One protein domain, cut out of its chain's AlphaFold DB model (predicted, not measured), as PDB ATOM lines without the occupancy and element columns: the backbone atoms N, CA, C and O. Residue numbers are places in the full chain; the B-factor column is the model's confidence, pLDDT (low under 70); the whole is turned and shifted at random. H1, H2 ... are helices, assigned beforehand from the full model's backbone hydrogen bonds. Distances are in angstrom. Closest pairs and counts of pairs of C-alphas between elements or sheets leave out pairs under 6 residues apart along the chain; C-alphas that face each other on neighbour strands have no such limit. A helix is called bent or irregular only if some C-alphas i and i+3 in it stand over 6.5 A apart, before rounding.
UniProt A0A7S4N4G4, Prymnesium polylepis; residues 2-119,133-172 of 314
ATOM      1  N   SER A   2      49.886 121.484  95.528       41.44
ATOM      2  CA  SER A   2      50.901 122.225  96.305       41.44
ATOM      3  C   SER A   2      52.102 122.793  95.523       41.44
ATOM      4  O   SER A   2      52.976 123.401  96.129       41.44
ATOM      5  N   ARG A   3      52.174 122.625  94.193       47.03
ATOM      6  CA  ARG A   3      53.316 123.076  93.366       47.03
ATOM      7  C   ARG A   3      53.038 124.298  92.484       47.03
ATOM      8  O   ARG A   3      53.913 124.701  91.730       47.03
ATOM      9  N   LEU A   4      51.842 124.886  92.558       54.78
ATOM     10  CA  LEU A   4      51.465 126.011  91.689       54.78
ATOM     11  C   LEU A   4      51.997 127.373  92.157       54.78
ATOM     12  O   LEU A   4      52.017 128.307  91.364       54.78
ATOM     13  N   PHE A   5      52.471 127.490  93.401       55.53
ATOM     14  CA  PHE A   5      53.083 128.721  93.898       55.53
ATOM     15  C   PHE A   5      54.574 128.501  94.174       55.53
ATOM     16  O   PHE A   5      54.917 127.651  94.997       55.53
ATOM     17  N   PRO A   6      55.472 129.249  93.504       69.44
ATOM     18  CA  PRO A   6      56.899 129.216  93.793       69.44
ATOM     19  C   PRO A   6      57.149 129.520  95.274       69.44
ATOM     20  O   PRO A   6      56.582 130.470  95.818       69.44
ATOM     21  N   SER A   7      58.045 128.768  95.915       65.06
ATOM     22  CA  SER A   7      58.464 128.971  97.315       65.06
ATOM     23  C   SER A   7      59.007 130.378  97.605       65.06
ATOM     24  O   SER A   7      59.099 130.776  98.759       65.06
ATOM     25  N   ALA A   8      59.327 131.156  96.570       66.75
ATOM     26  CA  ALA A   8      59.725 132.554  96.678       66.75
ATOM     27  C   ALA A   8      58.557 133.526  96.972       66.75
ATOM     28  O   ALA A   8      58.803 134.635  97.442       66.75
ATOM     29  N   MET A   9      57.292 133.149  96.725       57.12
ATOM     30  CA  MET A   9      56.134 134.050  96.895       57.12
ATOM     31  C   MET A   9      55.479 133.997  98.284       57.12
ATOM     32  O   MET A   9      54.767 134.929  98.663       57.12
ATOM     33  N   THR A  10      55.739 132.963  99.085       68.62
ATOM     34  CA  THR A  10      55.233 132.842 100.465       68.62
ATOM     35  C   THR A  10      55.580 134.025 101.383       68.62
ATOM     36  O   THR A  10      54.671 134.483 102.081       68.62
ATOM     37  N   PRO A  11      56.805 134.597 101.397       71.19
ATOM     38  CA  PRO A  11      57.098 135.746 102.259       71.19
ATOM     39  C   PRO A  11      56.354 137.018 101.830       71.19
ATOM     40  O   PRO A  11      56.011 137.842 102.678       71.19
ATOM     41  N   VAL A  12      56.058 137.178 100.537       67.81
ATOM     42  CA  VAL A  12      55.289 138.322 100.019       67.81
ATOM     43  C   VAL A  12      53.812 138.190 100.403       67.81
ATOM     44  O   VAL A  12      53.226 139.132 100.933       67.81
ATOM     45  N   LEU A  13      53.231 136.996 100.245       60.66
ATOM     46  CA  LEU A  13      51.857 136.682 100.666       60.66
ATOM     47  C   LEU A  13      51.645 136.848 102.181       60.66
ATOM     48  O   LEU A  13      50.612 137.369 102.613       60.66
ATOM     49  N   ALA A  14      52.633 136.467 102.997       67.19
ATOM     50  CA  ALA A  14      52.588 136.673 104.444       67.19
ATOM     51  C   ALA A  14      52.556 138.168 104.808       67.19
ATOM     52  O   ALA A  14      51.741 138.586 105.633       67.19
ATOM     53  N   LYS A  15      53.367 138.994 104.132       70.62
ATOM     54  CA  LYS A  15      53.370 140.457 104.312       70.62
ATOM     55  C   LYS A  15      52.069 141.120 103.849       70.62
ATOM     56  O   LYS A  15      51.680 142.128 104.427       70.62
ATOM     57  N   LEU A  16      51.377 140.541 102.866       62.31
ATOM     58  CA  LEU A  16      50.086 141.017 102.342       62.31
ATOM     59  C   LEU A  16      48.895 140.698 103.253       62.31
ATOM     60  O   LEU A  16      47.896 141.412 103.248       62.31
ATOM     61  N   THR A  17      48.990 139.644 104.061       68.62
ATOM     62  CA  THR A  17      47.868 139.198 104.899       68.62
ATOM     63  C   THR A  17      47.548 140.212 106.006       68.62
ATOM     64  O   THR A  17      46.381 140.481 106.278       68.62
ATOM     65  N   VAL A  18      48.572 140.835 106.598       70.88
ATOM     66  CA  VAL A  18      48.430 141.829 107.679       70.88
ATOM     67  C   VAL A  18      47.684 143.103 107.246       70.88
ATOM     68  O   VAL A  18      46.698 143.442 107.898       70.88
ATOM     69  N   PRO A  19      48.059 143.813 106.161       69.06
ATOM     70  CA  PRO A  19      47.322 144.995 105.715       69.06
ATOM     71  C   PRO A  19      45.909 144.653 105.232       69.06
ATOM     72  O   PRO A  19      45.001 145.466 105.399       69.06
ATOM     73  N   ILE A  20      45.681 143.450 104.693       69.69
ATOM     74  CA  ILE A  20      44.333 142.995 104.331       69.69
ATOM     75  C   ILE A  20      43.478 142.739 105.578       69.69
ATOM     76  O   ILE A  20      42.318 143.139 105.615       69.69
ATOM     77  N   MET A  21      44.041 142.151 106.636       71.00
ATOM     78  CA  MET A  21      43.336 142.025 107.916       71.00
ATOM     79  C   MET A  21      43.066 143.388 108.558       71.00
ATOM     80  O   MET A  21      41.974 143.613 109.073       71.00
ATOM     81  N   LEU A  22      44.030 144.309 108.499       72.81
ATOM     82  CA  LEU A  22      43.895 145.647 109.074       72.81
ATOM     83  C   LEU A  22      42.832 146.477 108.339       72.81
ATOM     84  O   LEU A  22      41.976 147.089 108.972       72.81
ATOM     85  N   SER A  23      42.852 146.461 107.005       71.62
ATOM     86  CA  SER A  23      41.829 147.108 106.172       71.62
ATOM     87  C   SER A  23      40.463 146.443 106.332       71.62
ATOM     88  O   SER A  23      39.475 147.147 106.514       71.62
ATOM     89  N   GLY A  24      40.404 145.108 106.366       72.19
ATOM     90  CA  GLY A  24      39.199 144.349 106.696       72.19
ATOM     91  C   GLY A  24      38.609 144.772 108.041       72.19
ATOM     92  O   GLY A  24      37.421 145.065 108.117       72.19
ATOM     93  N   GLY A  25      39.443 144.903 109.076       72.12
ATOM     94  CA  GLY A  25      39.044 145.411 110.389       72.12
ATOM     95  C   GLY A  25      38.533 146.853 110.349       72.12
ATOM     96  O   GLY A  25      37.496 147.150 110.937       72.12
ATOM     97  N   LEU A  26      39.194 147.741 109.599       72.06
ATOM     98  CA  LEU A  26      38.735 149.122 109.404       72.06
ATOM     99  C   LEU A  26      37.347 149.181 108.748       72.06
ATOM    100  O   LEU A  26      36.496 149.982 109.141       72.06
ATOM    101  N   LEU A  27      37.099 148.297 107.778       73.81
ATOM    102  CA  LEU A  27      35.834 148.213 107.050       73.81
ATOM    103  C   LEU A  27      34.669 147.754 107.943       73.81
ATOM    104  O   LEU A  27      33.525 148.063 107.619       73.81
ATOM    105  N   MET A  28      34.945 147.103 109.080       77.06
ATOM    106  CA  MET A  28      33.934 146.713 110.076       77.06
ATOM    107  C   MET A  28      33.421 147.887 110.912       77.06
ATOM    108  O   MET A  28      32.306 147.852 111.432       77.06
ATOM    109  N   ILE A  29      34.244 148.925 111.075       83.38
ATOM    110  CA  ILE A  29      33.915 150.095 111.898       83.38
ATOM    111  C   ILE A  29      33.108 151.110 111.074       83.38
ATOM    112  O   ILE A  29      32.328 151.890 111.617       83.38
ATOM    113  N   ALA A  30      33.235 151.073 109.749       83.00
ATOM    114  CA  ALA A  30      32.621 152.033 108.840       83.00
ATOM    115  C   ALA A  30      31.081 152.159 108.953       83.00
ATOM    116  O   ALA A  30      30.605 153.296 108.930       83.00
ATOM    117  N   PRO A  31      30.278 151.099 109.189       86.81
ATOM    118  CA  PRO A  31      28.855 151.270 109.482       86.81
ATOM    119  C   PRO A  31      28.611 152.096 110.750       86.81
ATOM    120  O   PRO A  31      27.727 152.950 110.759       86.81
ATOM    121  N   PHE A  32      29.407 151.906 111.807       88.75
ATOM    122  CA  PHE A  32      29.302 152.708 113.030       88.75
ATOM    123  C   PHE A  32      29.675 154.163 112.770       88.75
ATOM    124  O   PHE A  32      28.976 155.055 113.248       88.75
ATOM    125  N   VAL A  33      30.713 154.401 111.961       88.12
ATOM    126  CA  VAL A  33      31.080 155.750 111.511       88.12
ATOM    127  C   VAL A  33      29.922 156.381 110.750       88.12
ATOM    128  O   VAL A  33      29.520 157.477 111.110       88.12
ATOM    129  N   ALA A  34      29.306 155.685 109.791       89.06
ATOM    130  CA  ALA A  34      28.162 156.210 109.047       89.06
ATOM    131  C   ALA A  34      26.993 156.599 109.973       89.06
ATOM    132  O   ALA A  34      26.395 157.664 109.816       89.06
ATOM    133  N   HIS A  35      26.694 155.789 110.990       90.12
ATOM    134  CA  HIS A  35      25.631 156.110 111.947       90.12
ATOM    135  C   HIS A  35      26.018 157.259 112.884       90.12
ATOM    136  O   HIS A  35      25.189 158.131 113.140       90.12
ATOM    137  N   ALA A  36      27.265 157.311 113.357       91.50
ATOM    138  CA  ALA A  36      27.778 158.429 114.146       91.50
ATOM    139  C   ALA A  36      27.765 159.735 113.335       91.50
ATOM    140  O   ALA A  36      27.305 160.766 113.823       91.50
ATOM    141  N   THR A  37      28.178 159.686 112.067       90.81
ATOM    142  CA  THR A  37      28.083 160.809 111.130       90.81
ATOM    143  C   THR A  37      26.635 161.245 110.953       90.81
ATOM    144  O   THR A  37      26.373 162.445 110.981       90.81
ATOM    145  N   GLY A  38      25.690 160.310 110.829       90.75
ATOM    146  CA  GLY A  38      24.258 160.609 110.790       90.75
ATOM    147  C   GLY A  38      23.768 161.340 112.045       90.75
ATOM    148  O   GLY A  38      23.133 162.386 111.920       90.75
ATOM    149  N   LEU A  39      24.132 160.846 113.236       91.38
ATOM    150  CA  LEU A  39      23.783 161.448 114.533       91.38
ATOM    151  C   LEU A  39      24.318 162.877 114.685       91.38
ATOM    152  O   LEU A  39      23.615 163.749 115.183       91.38
ATOM    153  N   ILE A  40      25.548 163.128 114.234       91.00
ATOM    154  CA  ILE A  40      26.161 164.466 114.271       91.00
ATOM    155  C   ILE A  40      25.547 165.374 113.192       91.00
ATOM    156  O   ILE A  40      25.475 166.593 113.349       91.00
ATOM    157  N   SER A  41      25.115 164.795 112.067       86.88
ATOM    158  CA  SER A  41      24.707 165.568 110.894       86.88
ATOM    159  C   SER A  41      23.247 166.011 110.908       86.88
ATOM    160  O   SER A  41      22.939 167.082 110.370       86.88
ATOM    161  N   TYR A  42      22.351 165.232 111.512       88.06
ATOM    162  CA  TYR A  42      20.922 165.535 111.509       88.06
ATOM    163  C   TYR A  42      20.331 165.403 112.913       88.06
ATOM    164  O   TYR A  42      20.424 164.349 113.535       88.06
ATOM    165  N   LYS A  43      19.664 166.466 113.387       87.06
ATOM    166  CA  LYS A  43      19.088 166.548 114.744       87.06
ATOM    167  C   LYS A  43      18.102 165.418 115.057       87.06
ATOM    168  O   LYS A  43      18.053 164.945 116.184       87.06
ATOM    169  N   ASN A  44      17.348 164.974 114.055       88.62
ATOM    170  CA  ASN A  44      16.344 163.920 114.202       88.62
ATOM    171  C   ASN A  44      16.848 162.540 113.750       88.62
ATOM    172  O   ASN A  44      16.072 161.580 113.720       88.62
ATOM    173  N   PHE A  45      18.136 162.403 113.409       90.56
ATOM    174  CA  PHE A  45      18.707 161.091 113.133       90.56
ATOM    175  C   PHE A  45      18.735 160.269 114.415       90.56
ATOM    176  O   PHE A  45      19.188 160.728 115.462       90.56
ATOM    177  N   ARG A  46      18.288 159.020 114.329       89.69
ATOM    178  CA  ARG A  46      18.445 158.046 115.411       89.69
ATOM    179  C   ARG A  46      19.395 156.955 114.955       89.69
ATOM    180  O   ARG A  46      19.343 156.538 113.802       89.69
ATOM    181  N   PHE A  47      20.205 156.449 115.882       86.88
ATOM    182  CA  PHE A  47      21.147 155.362 115.606       86.88
ATOM    183  C   PHE A  47      20.446 154.124 115.028       86.88
ATOM    184  O   PHE A  47      20.964 153.465 114.137       86.88
ATOM    185  N   TRP A  48      19.229 153.841 115.496       83.31
ATOM    186  CA  TRP A  48      18.384 152.781 114.964       83.31
ATOM    187  C   TRP A  48      17.043 153.353 114.508       83.31
ATOM    188  O   TRP A  48      16.226 153.788 115.324       83.31
ATOM    189  N   GLN A  49      16.811 153.367 113.195       84.31
ATOM    190  CA  GLN A  49      15.580 153.905 112.615       84.31
ATOM    191  C   GLN A  49      15.101 153.135 111.375       84.31
ATOM    192  O   GLN A  49      15.152 153.644 110.254       84.31
ATOM    193  N   PRO A  50      14.605 151.898 111.544       81.00
ATOM    194  CA  PRO A  50      14.038 151.152 110.428       81.00
ATOM    195  C   PRO A  50      12.863 151.926 109.812       81.00
ATOM    196  O   PRO A  50      11.950 152.346 110.521       81.00
ATOM    197  N   GLY A  51      12.901 152.123 108.491       79.88
ATOM    198  CA  GLY A  51      11.806 152.733 107.730       79.88
ATOM    199  C   GLY A  51      11.659 154.256 107.847       79.88
ATOM    200  O   GLY A  51      10.692 154.795 107.318       79.88
ATOM    201  N   ARG A  52      12.583 154.969 108.504       86.06
ATOM    202  CA  ARG A  52      12.586 156.448 108.552       86.06
ATOM    203  C   ARG A  52      13.648 157.029 107.621       86.06
ATOM    204  O   ARG A  52      14.636 156.359 107.351       86.06
ATOM    205  N   GLY A  53      13.462 158.274 107.168       86.75
ATOM    206  CA  GLY A  53      14.453 159.022 106.377       86.75
ATOM    207  C   GLY A  53      14.191 159.122 104.869       86.75
ATOM    208  O   GLY A  53      15.079 159.543 104.137       86.75
ATOM    209  N   GLY A  54      13.011 158.731 104.378       89.25
ATOM    210  CA  GLY A  54      12.718 158.693 102.937       89.25
ATOM    211  C   GLY A  54      12.840 157.292 102.346       89.25
ATOM    212  O   GLY A  54      13.711 156.519 102.736       89.25
ATOM    213  N   SER A  55      12.002 156.962 101.358       86.31
ATOM    214  CA  SER A  55      12.080 155.666 100.662       86.31
ATOM    215  C   SER A  55      13.456 155.440 100.020       86.31
ATOM    216  O   SER A  55      14.039 154.371 100.174       86.31
ATOM    217  N   ARG A  56      14.027 156.470  99.377       88.12
ATOM    218  CA  ARG A  56      15.365 156.423  98.755       88.12
ATOM    219  C   ARG A  56      16.474 156.090  99.760       88.12
ATOM    220  O   ARG A  56      17.307 155.235  99.475       88.12
ATOM    221  N   PHE A  57      16.455 156.717 100.937       91.06
ATOM    222  CA  PHE A  57      17.381 156.411 102.031       91.06
ATOM    223  C   PHE A  57      17.227 154.968 102.509       91.06
ATOM    224  O   PHE A  57      18.219 154.256 102.624       91.06
ATOM    225  N   VAL A  58      15.990 154.515 102.742       87.00
ATOM    226  CA  VAL A  58      15.717 153.154 103.227       87.00
ATOM    227  C   VAL A  58      16.201 152.101 102.227       87.00
ATOM    228  O   VAL A  58      16.827 151.120 102.637       87.00
ATOM    229  N   TYR A  59      15.982 152.305 100.923       86.19
ATOM    230  CA  TYR A  59      16.505 151.408  99.890       86.19
ATOM    231  C   TYR A  59      18.035 151.397  99.859       86.19
ATOM    232  O   TYR A  59      18.628 150.317  99.874       86.19
ATOM    233  N   ALA A  60      18.677 152.570  99.882       88.25
ATOM    234  CA  ALA A  60      20.134 152.672  99.888       88.25
ATOM    235  C   ALA A  60      20.749 152.017 101.136       88.25
ATOM    236  O   ALA A  60      21.670 151.216 101.014       88.25
ATOM    237  N   GLN A  61      20.191 152.258 102.324       89.00
ATOM    238  CA  GLN A  61      20.631 151.604 103.559       89.00
ATOM    239  C   GLN A  61      20.470 150.085 103.486       89.00
ATOM    240  O   GLN A  61      21.383 149.351 103.855       89.00
ATOM    241  N   THR A  62      19.337 149.593 102.977       82.31
ATOM    242  CA  THR A  62      19.100 148.148 102.833       82.31
ATOM    243  C   THR A  62      20.116 147.513 101.882       82.31
ATOM    244  O   THR A  62      20.674 146.457 102.194       82.31
ATOM    245  N   ALA A  63      20.406 148.167 100.753       85.00
ATOM    246  CA  ALA A  63      21.428 147.725  99.808       85.00
ATOM    247  C   ALA A  63      22.833 147.746 100.435       85.00
ATOM    248  O   ALA A  63      23.543 146.742 100.369       85.00
ATOM    249  N   GLY A  64      23.206 148.836 101.113       87.88
ATOM    250  CA  GLY A  64      24.500 148.979 101.787       87.88
ATOM    251  C   GLY A  64      24.729 147.918 102.862       87.88
ATOM    252  O   GLY A  64      25.764 147.251 102.859       87.88
ATOM    253  N   TRP A  65      23.733 147.673 103.719       87.31
ATOM    254  CA  TRP A  65      23.785 146.608 104.726       87.31
ATOM    255  C   TRP A  65      23.853 145.205 104.112       87.31
ATOM    256  O   TRP A  65      24.530 144.338 104.662       87.31
ATOM    257  N   SER A  66      23.192 144.974 102.975       81.50
ATOM    258  CA  SER A  66      23.238 143.681 102.275       81.50
ATOM    259  C   SER A  66      24.622 143.408 101.680       81.50
ATOM    260  O   SER A  66      25.162 142.316 101.854       81.50
ATOM    261  N   LEU A  67      25.225 144.408 101.031       84.62
ATOM    262  CA  LEU A  67      26.588 144.326 100.497       84.62
ATOM    263  C   LEU A  67      27.618 144.129 101.616       84.62
ATOM    264  O   LEU A  67      28.477 143.253 101.516       84.62
ATOM    265  N   TYR A  68      27.480 144.879 102.712       86.38
ATOM    266  CA  TYR A  68      28.317 144.730 103.901       86.38
ATOM    267  C   TYR A  68      28.209 143.320 104.509       86.38
ATOM    268  O   TYR A  68      29.225 142.686 104.785       86.38
ATOM    269  N   ALA A  69      26.992 142.784 104.649       83.81
ATOM    270  CA  ALA A  69      26.775 141.416 105.119       83.81
ATOM    271  C   ALA A  69      27.384 140.365 104.172       83.81
ATOM    272  O   ALA A  69      27.947 139.375 104.636       83.81
ATOM    273  N   GLY A  70      27.324 140.586 102.856       84.81
ATOM    274  CA  GLY A  70      28.009 139.742 101.874       84.81
ATOM    275  C   GLY A  70      29.529 139.737 102.070       84.81
ATOM    276  O   GLY A  70      30.136 138.667 102.126       84.81
ATOM    277  N   GLY A  71      30.132 140.915 102.256       86.25
ATOM    278  CA  GLY A  71      31.554 141.049 102.590       86.25
ATOM    279  C   GLY A  71      31.920 140.327 103.892       86.25
ATOM    280  O   GLY A  71      32.886 139.567 103.916       86.25
ATOM    281  N   LEU A  72      31.102 140.477 104.939       84.44
ATOM    282  CA  LEU A  72      31.253 139.767 106.216       84.44
ATOM    283  C   LEU A  72      31.261 138.246 106.056       84.44
ATOM    284  O   LEU A  72      32.103 137.570 106.644       84.44
ATOM    285  N   ILE A  73      30.336 137.702 105.263       85.81
ATOM    286  CA  ILE A  73      30.273 136.260 105.007       85.81
ATOM    287  C   ILE A  73      31.559 135.793 104.320       85.81
ATOM    288  O   ILE A  73      32.125 134.786 104.741       85.81
ATOM    289  N   LEU A  74      32.064 136.529 103.325       87.12
ATOM    290  CA  LEU A  74      33.334 136.189 102.676       87.12
ATOM    291  C   LEU A  74      34.525 136.265 103.642       87.12
ATOM    292  O   LEU A  74      35.398 135.404 103.574       87.12
ATOM    293  N   VAL A  75      34.548 137.233 104.564       86.38
ATOM    294  CA  VAL A  75      35.565 137.301 105.629       86.38
ATOM    295  C   VAL A  75      35.492 136.067 106.526       86.38
ATOM    296  O   VAL A  75      36.524 135.470 106.814       86.38
ATOM    297  N   VAL A  76      34.295 135.643 106.939       84.94
ATOM    298  CA  VAL A  76      34.126 134.427 107.752       84.94
ATOM    299  C   VAL A  76      34.586 133.189 106.985       84.94
ATOM    300  O   VAL A  76      35.335 132.391 107.540       84.94
ATOM    301  N   VAL A  77      34.200 133.042 105.714       86.06
ATOM    302  CA  VAL A  77      34.655 131.933 104.853       86.06
ATOM    303  C   VAL A  77      36.178 131.926 104.748       86.06
ATOM    304  O   VAL A  77      36.795 130.881 104.928       86.06
ATOM    305  N   TRP A  78      36.786 133.093 104.528       86.81
ATOM    306  CA  TRP A  78      38.235 133.249 104.469       86.81
ATOM    307  C   TRP A  78      38.924 132.869 105.787       86.81
ATOM    308  O   TRP A  78      39.920 132.149 105.774       86.81
ATOM    309  N   LEU A  79      38.391 133.311 106.932       84.00
ATOM    310  CA  LEU A  79      38.926 132.957 108.250       84.00
ATOM    311  C   LEU A  79      38.808 131.451 108.509       84.00
ATOM    312  O   LEU A  79      39.775 130.835 108.947       84.00
ATOM    313  N   VAL A  80      37.652 130.848 108.216       85.12
ATOM    314  CA  VAL A  80      37.434 129.403 108.376       85.12
ATOM    315  C   VAL A  80      38.409 128.618 107.505       85.12
ATOM    316  O   VAL A  80      39.068 127.717 108.012       85.12
ATOM    317  N   ASP A  81      38.566 128.986 106.235       84.62
ATOM    318  CA  ASP A  81      39.528 128.362 105.321       84.62
ATOM    319  C   ASP A  81      40.964 128.461 105.867       84.62
ATOM    320  O   ASP A  81      41.678 127.461 105.986       84.62
ATOM    321  N   LYS A  82      41.358 129.653 106.335       80.75
ATOM    322  CA  LYS A  82      42.683 129.887 106.922       80.75
ATOM    323  C   LYS A  82      42.947 129.077 108.189       80.75
ATOM    324  O   LYS A  82      44.053 128.554 108.336       80.75
ATOM    325  N   PHE A  83      41.979 128.976 109.095       78.88
ATOM    326  CA  PHE A  83      42.166 128.277 110.370       78.88
ATOM    327  C   PHE A  83      41.962 126.760 110.269       78.88
ATOM    328  O   PHE A  83      42.643 126.020 110.978       78.88
ATOM    329  N   VAL A  84      41.061 126.290 109.400       82.06
ATOM    330  CA  VAL A  84      40.674 124.872 109.308       82.06
ATOM    331  C   VAL A  84      41.457 124.136 108.224       82.06
ATOM    332  O   VAL A  84      42.009 123.070 108.493       82.06
ATOM    333  N   ALA A  85      41.525 124.683 107.009       74.31
ATOM    334  CA  ALA A  85      42.134 123.984 105.877       74.31
ATOM    335  C   ALA A  85      43.660 124.173 105.816       74.31
ATOM    336  O   ALA A  85      44.354 123.330 105.257       74.31
ATOM    337  N   ARG A  86      44.199 125.245 106.431       73.00
ATOM    338  CA  ARG A  86      45.601 125.709 106.286       73.00
ATOM    339  C   ARG A  86      46.033 125.934 104.832       73.00
ATOM    340  O   ARG A  86      47.221 126.117 104.564       73.00
ATOM    341  N   ASP A  87      45.082 125.973 103.910       66.75
ATOM    342  CA  ASP A  87      45.368 126.113 102.499       66.75
ATOM    343  C   ASP A  87      45.526 127.579 102.086       66.75
ATOM    344  O   ASP A  87      45.168 128.553 102.769       66.75
ATOM    345  N   SER A  88      46.180 127.741 100.940       66.50
ATOM    346  CA  SER A  88      46.375 129.041 100.315       66.50
ATOM    347  C   SER A  88      45.039 129.514  99.756       66.50
ATOM    348  O   SER A  88      44.643 129.118  98.666       66.50
ATOM    349  N   CYS A  89      44.344 130.346 100.532       67.88
ATOM    350  CA  CYS A  89      43.062 130.909 100.133       67.88
ATOM    351  C   CYS A  89      43.115 131.529  98.718       67.88
ATOM    352  O   CYS A  89      44.033 132.314  98.443       67.88
ATOM    353  N   PRO A  90      42.150 131.218  97.831       79.50
ATOM    354  CA  PRO A  90      42.109 131.771  96.485       79.50
ATOM    355  C   PRO A  90      42.138 133.311  96.500       79.50
ATOM    356  O   PRO A  90      41.297 133.925  97.165       79.50
ATOM    357  N   PRO A  91      43.032 133.964  95.728       74.94
ATOM    358  CA  PRO A  91      43.134 135.427  95.670       74.94
ATOM    359  C   PRO A  91      41.804 136.134  95.359       74.94
ATOM    360  O   PRO A  91      41.564 137.249  95.819       74.94
ATOM    361  N   GLY A  92      40.907 135.464  94.627       80.69
ATOM    362  CA  GLY A  92      39.582 135.984  94.286       80.69
ATOM    363  C   GLY A  92      38.693 136.297  95.495       80.69
ATOM    364  O   GLY A  92      37.924 137.254  95.436       80.69
ATOM    365  N   ILE A  93      38.821 135.565  96.611       85.81
ATOM    366  CA  ILE A  93      38.009 135.822  97.816       85.81
ATOM    367  C   ILE A  93      38.386 137.171  98.435       85.81
ATOM    368  O   ILE A  93      37.507 137.941  98.813       85.81
ATOM    369  N   LEU A  94      39.680 137.494  98.474       83.69
ATOM    370  CA  LEU A  94      40.174 138.762  99.017       83.69
ATOM    371  C   LEU A  94      39.694 139.958  98.187       83.69
ATOM    372  O   LEU A  94      39.263 140.964  98.748       83.69
ATOM    373  N   ILE A  95      39.697 139.824  96.857       83.19
ATOM    374  CA  ILE A  95      39.146 140.837  95.946       83.19
ATOM    375  C   ILE A  95      37.631 140.975  96.155       83.19
ATOM    376  O   ILE A  95      37.118 142.090  96.225       83.19
ATOM    377  N   GLY A  96      36.910 139.863  96.323       85.75
ATOM    378  CA  GLY A  96      35.477 139.879  96.627       85.75
ATOM    379  C   GLY A  96      35.157 140.613  97.933       85.75
ATOM    380  O   GLY A  96      34.266 141.464  97.955       85.75
ATOM    381  N   ILE A  97      35.923 140.347  98.998       87.19
ATOM    382  CA  ILE A  97      35.820 141.061 100.282       87.19
ATOM    383  C   ILE A  97      36.043 142.559 100.064       87.19
ATOM    384  O   ILE A  97      35.231 143.361 100.528       87.19
ATOM    385  N   ALA A  98      37.102 142.930  99.338       82.81
ATOM    386  CA  ALA A  98      37.439 144.317  99.029       82.81
ATOM    387  C   ALA A  98      36.273 145.058  98.369       82.81
ATOM    388  O   ALA A  98      35.827 146.094  98.862       82.81
ATOM    389  N   VAL A  99      35.762 144.495  97.271       85.56
ATOM    390  CA  VAL A  99      34.723 145.111  96.440       85.56
ATOM    391  C   VAL A  99      33.408 145.224  97.202       85.56
ATOM    392  O   VAL A  99      32.819 146.304  97.231       85.56
ATOM    393  N   LEU A 100      32.955 144.149  97.857       86.31
ATOM    394  CA  LEU A 100      31.695 144.166  98.609       86.31
ATOM    395  C   LEU A 100      31.754 145.110  99.808       86.31
ATOM    396  O   LEU A 100      30.791 145.831 100.070       86.31
ATOM    397  N   SER A 101      32.884 145.144 100.512       85.94
ATOM    398  CA  SER A 101      33.059 146.027 101.668       85.94
ATOM    399  C   SER A 101      33.135 147.491 101.246       85.94
ATOM    400  O   SER A 101      32.534 148.343 101.898       85.94
ATOM    401  N   LEU A 102      33.828 147.795 100.145       85.12
ATOM    402  CA  LEU A 102      33.866 149.138  99.570       85.12
ATOM    403  C   LEU A 102      32.471 149.581  99.119       85.12
ATOM    404  O   LEU A 102      31.993 150.634  99.540       85.12
ATOM    405  N   ALA A 103      31.794 148.763  98.314       88.19
ATOM    406  CA  ALA A 103      30.464 149.077  97.810       88.19
ATOM    407  C   ALA A 103      29.443 149.224  98.952       88.19
ATOM    408  O   ALA A 103      28.660 150.173  98.957       88.19
ATOM    409  N   GLY A 104      29.479 148.336  99.951       90.19
ATOM    410  CA  GLY A 104      28.605 148.393 101.122       90.19
ATOM    411  C   GLY A 104      28.812 149.660 101.943       90.19
ATOM    412  O   GLY A 104      27.856 150.398 102.178       90.19
ATOM    413  N   ASN A 105      30.058 149.969 102.310       90.38
ATOM    414  CA  ASN A 105      30.374 151.160 103.102       90.38
ATOM    415  C   ASN A 105      30.121 152.465 102.341       90.38
ATOM    416  O   ASN A 105      29.529 153.392 102.896       90.38
ATOM    417  N   GLY A 106      30.496 152.523 101.061       89.56
ATOM    418  CA  GLY A 106      30.205 153.664 100.197       89.56
ATOM    419  C   GLY A 106      28.701 153.904 100.052       89.56
ATOM    420  O   GLY A 106      28.251 155.045 100.140       89.56
ATOM    421  N   THR A 107      27.905 152.838  99.922       90.69
ATOM    422  CA  THR A 107      26.440 152.945  99.850       90.69
ATOM    423  C   THR A 107      25.839 153.393 101.185       90.69
ATOM    424  O   THR A 107      24.959 154.252 101.183       90.69
ATOM    425  N   LEU A 108      26.316 152.874 102.326       92.31
ATOM    426  CA  LEU A 108      25.854 153.292 103.658       92.31
ATOM    427  C   LEU A 108      26.140 154.779 103.911       92.31
ATOM    428  O   LEU A 108      25.236 155.518 104.301       92.31
ATOM    429  N   LEU A 109      27.363 155.240 103.638       91.06
ATOM    430  CA  LEU A 109      27.732 156.654 103.769       91.06
ATOM    431  C   LEU A 109      26.971 157.530 102.770       91.06
ATOM    432  O   LEU A 109      26.393 158.545 103.153       91.06
ATOM    433  N   GLY A 110      26.908 157.109 101.506       90.81
ATOM    434  CA  GLY A 110      26.181 157.808 100.449       90.81
ATOM    435  C   GLY A 110      24.689 157.947 100.751       90.81
ATOM    436  O   GLY A 110      24.089 158.981 100.450       90.81
ATOM    437  N   SER A 111      24.097 156.951 101.418       93.44
ATOM    438  CA  SER A 111      22.694 156.997 101.827       93.44
ATOM    439  C   SER A 111      22.399 158.193 102.731       93.44
ATOM    440  O   SER A 111      21.318 158.764 102.621       93.44
ATOM    441  N   LEU A 112      23.353 158.653 103.552       92.62
ATOM    442  CA  LEU A 112      23.149 159.803 104.435       92.62
ATOM    443  C   LEU A 112      22.788 161.071 103.658       92.62
ATOM    444  O   LEU A 112      22.063 161.901 104.194       92.62
ATOM    445  N   HIS A 113      23.228 161.223 102.404       91.69
ATOM    446  CA  HIS A 113      22.837 162.350 101.545       91.69
ATOM    447  C   HIS A 113      21.391 162.259 101.041       91.69
ATOM    448  O   HIS A 113      20.817 163.261 100.620       91.69
ATOM    449  N   LEU A 114      20.802 161.065 101.085       91.00
ATOM    450  CA  LEU A 114      19.410 160.803 100.727       91.00
ATOM    451  C   LEU A 114      18.468 160.895 101.934       91.00
ATOM    452  O   LEU A 114      17.260 160.743 101.750       91.00
ATOM    453  N   PHE A 115      18.998 161.110 103.145       92.19
ATOM    454  CA  PHE A 115      18.193 161.232 104.354       92.19
ATOM    455  C   PHE A 115      17.313 162.482 104.268       92.19
ATOM    456  O   PHE A 115      17.807 163.611 104.279       92.19
ATOM    457  N   ASN A 116      16.003 162.268 104.172       88.62
ATOM    458  CA  ASN A 116      15.001 163.319 104.200       88.62
ATOM    459  C   ASN A 116      14.143 163.164 105.451       88.62
ATOM    460  O   ASN A 116      13.514 162.124 105.667       88.62
ATOM    461  N   ASP A 117      14.128 164.204 106.272       79.75
ATOM    462  CA  ASP A 117      13.335 164.220 107.485       79.75
ATOM    463  C   ASP A 117      11.885 164.567 107.134       79.75
ATOM    464  O   ASP A 117      11.604 165.624 106.574       79.75
ATOM    465  N   TYR A 118      10.959 163.644 107.395       67.19
ATOM    466  CA  TYR A 118       9.547 163.788 107.018       67.19
ATOM    467  C   TYR A 118       8.757 164.717 107.944       67.19
ATOM    468  O   TYR A 118       7.553 164.888 107.748       67.19
ATOM    469  N   SER A 119       9.386 165.314 108.957       64.44
ATOM    470  CA  SER A 119       8.739 166.336 109.768       64.44
ATOM    471  C   SER A 119       8.481 167.558 108.889       64.44
ATOM    472  O   SER A 119       9.366 168.387 108.716       64.44
ATOM    473  N   ARG A 133      31.450 167.911 106.102       56.69
ATOM    474  CA  ARG A 133      30.735 166.632 105.911       56.69
ATOM    475  C   ARG A 133      31.157 165.910 104.636       56.69
ATOM    476  O   ARG A 133      31.254 164.686 104.657       56.69
ATOM    477  N   LEU A 134      31.461 166.647 103.563       54.75
ATOM    478  CA  LEU A 134      32.014 166.056 102.344       54.75
ATOM    479  C   LEU A 134      33.422 165.516 102.593       54.75
ATOM    480  O   LEU A 134      33.716 164.409 102.175       54.75
ATOM    481  N   LEU A 135      34.273 166.255 103.311       54.38
ATOM    482  CA  LEU A 135      35.646 165.836 103.602       54.38
ATOM    483  C   LEU A 135      35.704 164.664 104.590       54.38
ATOM    484  O   LEU A 135      36.513 163.755 104.410       54.38
ATOM    485  N   LEU A 136      34.822 164.616 105.595       55.81
ATOM    486  CA  LEU A 136      34.774 163.503 106.549       55.81
ATOM    487  C   LEU A 136      34.140 162.241 105.932       55.81
ATOM    488  O   LEU A 136      34.621 161.133 106.162       55.81
ATOM    489  N   GLY A 137      33.114 162.403 105.088       51.41
ATOM    490  CA  GLY A 137      32.505 161.307 104.327       51.41
ATOM    491  C   GLY A 137      33.384 160.801 103.176       51.41
ATOM    492  O   GLY A 137      33.470 159.596 102.957       51.41
ATOM    493  N   ALA A 138      34.096 161.686 102.473       50.59
ATOM    494  CA  ALA A 138      35.020 161.311 101.400       50.59
ATOM    495  C   ALA A 138      36.315 160.690 101.939       50.59
ATOM    496  O   ALA A 138      36.818 159.730 101.354       50.59
ATOM    497  N   SER A 139      36.841 161.176 103.069       52.44
ATOM    498  CA  SER A 139      38.046 160.587 103.672       52.44
ATOM    499  C   SER A 139      37.804 159.155 104.171       52.44
ATOM    500  O   SER A 139      38.654 158.287 103.986       52.44
ATOM    501  N   THR A 140      36.620 158.871 104.719       51.00
ATOM    502  CA  THR A 140      36.264 157.528 105.211       51.00
ATOM    503  C   THR A 140      35.668 156.616 104.133       51.00
ATOM    504  O   THR A 140      35.940 155.416 104.140       51.00
ATOM    505  N   GLY A 141      34.908 157.161 103.178       45.97
ATOM    506  CA  GLY A 141      34.215 156.391 102.138       45.97
ATOM    507  C   GLY A 141      34.981 156.198 100.827       45.97
ATOM    508  O   GLY A 141      34.743 155.208 100.142       45.97
ATOM    509  N   ILE A 142      35.897 157.106 100.470       53.22
ATOM    510  CA  ILE A 142      36.667 157.038  99.214       53.22
ATOM    511  C   ILE A 142      38.138 156.768  99.507       53.22
ATOM    512  O   ILE A 142      38.715 155.876  98.896       53.22
ATOM    513  N   LEU A 143      38.746 157.485 100.458       52.94
ATOM    514  CA  LEU A 143      40.188 157.379 100.697       52.94
ATOM    515  C   LEU A 143      40.594 156.016 101.263       52.94
ATOM    516  O   LEU A 143      41.552 155.433 100.775       52.94
ATOM    517  N   GLY A 144      39.863 155.480 102.244       53.28
ATOM    518  CA  GLY A 144      40.157 154.155 102.806       53.28
ATOM    519  C   GLY A 144      40.112 153.041 101.748       53.28
ATOM    520  O   GLY A 144      41.081 152.295 101.598       53.28
ATOM    521  N   PRO A 145      39.034 152.947 100.957       51.38
ATOM    522  CA  PRO A 145      38.930 151.946  99.901       51.38
ATOM    523  C   PRO A 145      39.823 152.197  98.680       51.38
ATOM    524  O   PRO A 145      40.333 151.237  98.109       51.38
ATOM    525  N   ALA A 146      40.051 153.453  98.284       50.81
ATOM    526  CA  ALA A 146      40.980 153.794  97.205       50.81
ATOM    527  C   ALA A 146      42.433 153.523  97.607       50.81
ATOM    528  O   ALA A 146      43.191 153.002  96.799       50.81
ATOM    529  N   LEU A 147      42.811 153.795  98.861       56.69
ATOM    530  CA  LEU A 147      44.108 153.408  99.414       56.69
ATOM    531  C   LEU A 147      44.242 151.882  99.448       56.69
ATOM    532  O   LEU A 147      45.283 151.352  99.078       56.69
ATOM    533  N   PHE A 148      43.179 151.165  99.816       50.69
ATOM    534  CA  PHE A 148      43.177 149.704  99.803       50.69
ATOM    535  C   PHE A 148      43.314 149.117  98.388       50.69
ATOM    536  O   PHE A 148      44.117 148.210  98.177       50.69
ATOM    537  N   LEU A 149      42.599 149.672  97.404       54.81
ATOM    538  CA  LEU A 149      42.735 149.324  95.985       54.81
ATOM    539  C   LEU A 149      44.115 149.693  95.433       54.81
ATOM    540  O   LEU A 149      44.703 148.894  94.717       54.81
ATOM    541  N   ALA A 150      44.657 150.858  95.788       60.09
ATOM    542  CA  ALA A 150      45.991 151.284  95.376       60.09
ATOM    543  C   ALA A 150      47.076 150.363  95.947       60.09
ATOM    544  O   ALA A 150      47.985 149.981  95.218       60.09
ATOM    545  N   ILE A 151      46.943 149.933  97.208       57.41
ATOM    546  CA  ILE A 151      47.807 148.909  97.809       57.41
ATOM    547  C   ILE A 151      47.649 147.589  97.036       57.41
ATOM    548  O   ILE A 151      48.638 147.019  96.587       57.41
ATOM    549  N   LEU A 152      46.424 147.123  96.782       53.28
ATOM    550  CA  LEU A 152      46.184 145.896  96.009       53.28
ATOM    551  C   LEU A 152      46.771 145.943  94.585       53.28
ATOM    552  O   LEU A 152      47.327 144.946  94.125       53.28
ATOM    553  N   VAL A 153      46.661 147.075  93.886       61.78
ATOM    554  CA  VAL A 153      47.163 147.256  92.513       61.78
ATOM    555  C   VAL A 153      48.683 147.389  92.488       61.78
ATOM    556  O   VAL A 153      49.329 146.686  91.713       61.78
ATOM    557  N   ALA A 154      49.265 148.226  93.353       59.25
ATOM    558  CA  ALA A 154      50.714 148.414  93.430       59.25
ATOM    559  C   ALA A 154      51.438 147.092  93.725       59.25
ATOM    560  O   ALA A 154      52.464 146.797  93.117       59.25
ATOM    561  N   PHE A 155      50.865 146.248  94.585       54.41
ATOM    562  CA  PHE A 155      51.469 144.960  94.919       54.41
ATOM    563  C   PHE A 155      51.208 143.857  93.881       54.41
ATOM    564  O   PHE A 155      52.073 143.003  93.692       54.41
ATOM    565  N   ASN A 156      50.078 143.872  93.159       52.53
ATOM    566  CA  ASN A 156      49.888 142.974  92.008       52.53
ATOM    567  C   ASN A 156      50.858 143.304  90.861       52.53
ATOM    568  O   ASN A 156      51.367 142.390  90.212       52.53
ATOM    569  N   ALA A 157      51.148 144.589  90.636       57.75
ATOM    570  CA  ALA A 157      52.134 145.017  89.646       57.75
ATOM    571  C   ALA A 157      53.549 144.523  90.002       57.75
ATOM    572  O   ALA A 157      54.259 144.014  89.134       57.75
ATOM    573  N   ASP A 158      53.926 144.586  91.281       46.81
ATOM    574  CA  ASP A 158      55.242 144.141  91.756       46.81
ATOM    575  C   ASP A 158      55.388 142.605  91.722       46.81
ATOM    576  O   ASP A 158      56.413 142.066  91.296       46.81
ATOM    577  N   ALA A 159      54.317 141.872  92.051       47.97
ATOM    578  CA  ALA A 159      54.265 140.418  91.891       47.97
ATOM    579  C   ALA A 159      54.426 139.984  90.419       47.97
ATOM    580  O   ALA A 159      55.106 138.992  90.139       47.97
ATOM    581  N   GLY A 160      53.853 140.743  89.478       48.66
ATOM    582  CA  GLY A 160      54.025 140.534  88.038       48.66
ATOM    583  C   GLY A 160      55.446 140.834  87.551       48.66
ATOM    584  O   GLY A 160      56.015 140.049  86.789       48.66
ATOM    585  N   ALA A 161      56.060 141.918  88.036       54.34
ATOM    586  CA  ALA A 161      57.440 142.277  87.707       54.34
ATOM    587  C   ALA A 161      58.435 141.205  88.191       54.34
ATOM    588  O   ALA A 161      59.283 140.742  87.419       54.34
ATOM    589  N   LEU A 162      58.269 140.718  89.425       47.94
ATOM    590  CA  LEU A 162      59.069 139.628  89.990       47.94
ATOM    591  C   LEU A 162      58.902 138.316  89.214       47.94
ATOM    592  O   LEU A 162      59.908 137.668  88.900       47.94
ATOM    593  N   ALA A 163      57.665 137.962  88.848       49.56
ATOM    594  CA  ALA A 163      57.370 136.779  88.041       49.56
ATOM    595  C   ALA A 163      57.990 136.868  86.636       49.56
ATOM    596  O   ALA A 163      58.575 135.890  86.170       49.56
ATOM    597  N   SER A 164      57.955 138.042  85.994       57.28
ATOM    598  CA  SER A 164      58.581 138.256  84.680       57.28
ATOM    599  C   SER A 164      60.112 138.138  84.731       57.28
ATOM    600  O   SER A 164      60.708 137.505  83.859       57.28
ATOM    601  N   SER A 165      60.756 138.635  85.799       57.19
ATOM    602  CA  SER A 165      62.216 138.534  85.972       57.19
ATOM    603  C   SER A 165      62.689 137.093  86.205       57.19
ATOM    604  O   SER A 165      63.810 136.727  85.842       57.19
ATOM    605  N   HIS A 166      61.847 136.264  86.829       50.69
ATOM    606  CA  HIS A 166      62.140 134.851  87.061       50.69
ATOM    607  C   HIS A 166      61.827 134.001  85.832       50.69
ATOM    608  O   HIS A 166      62.631 133.138  85.483       50.69
ATOM    609  N   ALA A 167      60.721 134.282  85.137       56.44
ATOM    610  CA  ALA A 167      60.407 133.650  83.861       56.44
ATOM    611  C   ALA A 167      61.530 133.892  82.848       56.44
ATOM    612  O   ALA A 167      61.982 132.941  82.223       56.44
ATOM    613  N   HIS A 168      62.076 135.111  82.770       56.41
ATOM    614  CA  HIS A 168      63.208 135.411  81.892       56.41
ATOM    615  C   HIS A 168      64.476 134.623  82.264       56.41
ATOM    616  O   HIS A 168      65.197 134.187  81.372       56.41
ATOM    617  N   ARG A 169      64.733 134.388  83.561       58.78
ATOM    618  CA  ARG A 169      65.889 133.604  84.040       58.78
ATOM    619  C   ARG A 169      65.758 132.105  83.774       58.78
ATOM    620  O   ARG A 169      66.741 131.462  83.415       58.78
ATOM    621  N   HIS A 170      64.557 131.546  83.911       55.09
ATOM    622  CA  HIS A 170      64.307 130.142  83.577       55.09
ATOM    623  C   HIS A 170      64.219 129.915  82.066       55.09
ATOM    624  O   HIS A 170      64.720 128.902  81.591       55.09
ATOM    625  N   LEU A 171      63.670 130.865  81.300       50.50
ATOM    626  CA  LEU A 171      63.665 130.798  79.839       50.50
ATOM    627  C   LEU A 171      65.091 130.919  79.283       50.50
ATOM    628  O   LEU A 171      65.456 130.150  78.403       50.50
ATOM    629  N   SER A 172      65.934 131.800  79.840       52.16
ATOM    630  CA  SER A 172      67.353 131.851  79.465       52.16
ATOM    631  C   SER A 172      68.099 130.574  79.857       52.16
ATOM    632  O   SER A 172      68.935 130.111  79.095       52.16
TER     633      SER A 172
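This is residues 2 to 119 and 133 to 172 of the 314 residues of a protein of Prymnesium polylepis (UniProt A0A7S4N4G4). A loose, rod-shaped bundle of long helices at shallow tilts: H3 is the core, H2 folds back on it as a hairpin, and H1 and H4 pack on it with parts of their lengths. Residues 164 to 172 of H4 stick out. The printed part has 158 residues with four named helices, H1 to H4, all helix; radius of gyration of the C-alphas 19.6 A, spans 74 by 33 by 21 A.

H1, residues 10 to 41, assigned as one helix by its hydrogen bonds, is bent: C-alphas 28 and 31 are 6.8 A apart. Its arms are H1a, residues 10 to 28, from C-alpha 10 at (55.233, 132.842, 100.465), and H1b, 31 to 41. H2 is 55 to 85, 44.0 A; H3 91 to 114, 35.1 A; H4 133 to 172, 57.0 A, ending at C-alpha 172 (67.353, 131.851, 79.465).

The hub H3 touches H2, closest C-alphas Gly 64 and Gly 104, 4.2 A, and H4, Gly 106 and Gly 141, 5.2 A. O i to N i+4 pairs are within hydrogen-bond range throughout H1b and H2, in 13 of 15 in H1a, 17 of 20 in H3 and 33 of 36 in H4.

Residues 120 to 132 are cut out, a 22.3 A gap between C-alphas 119 and 133. The H1 to H2 link is long. In the printed part 61 residues have pLDDT under 70, among them residues 133 to 172.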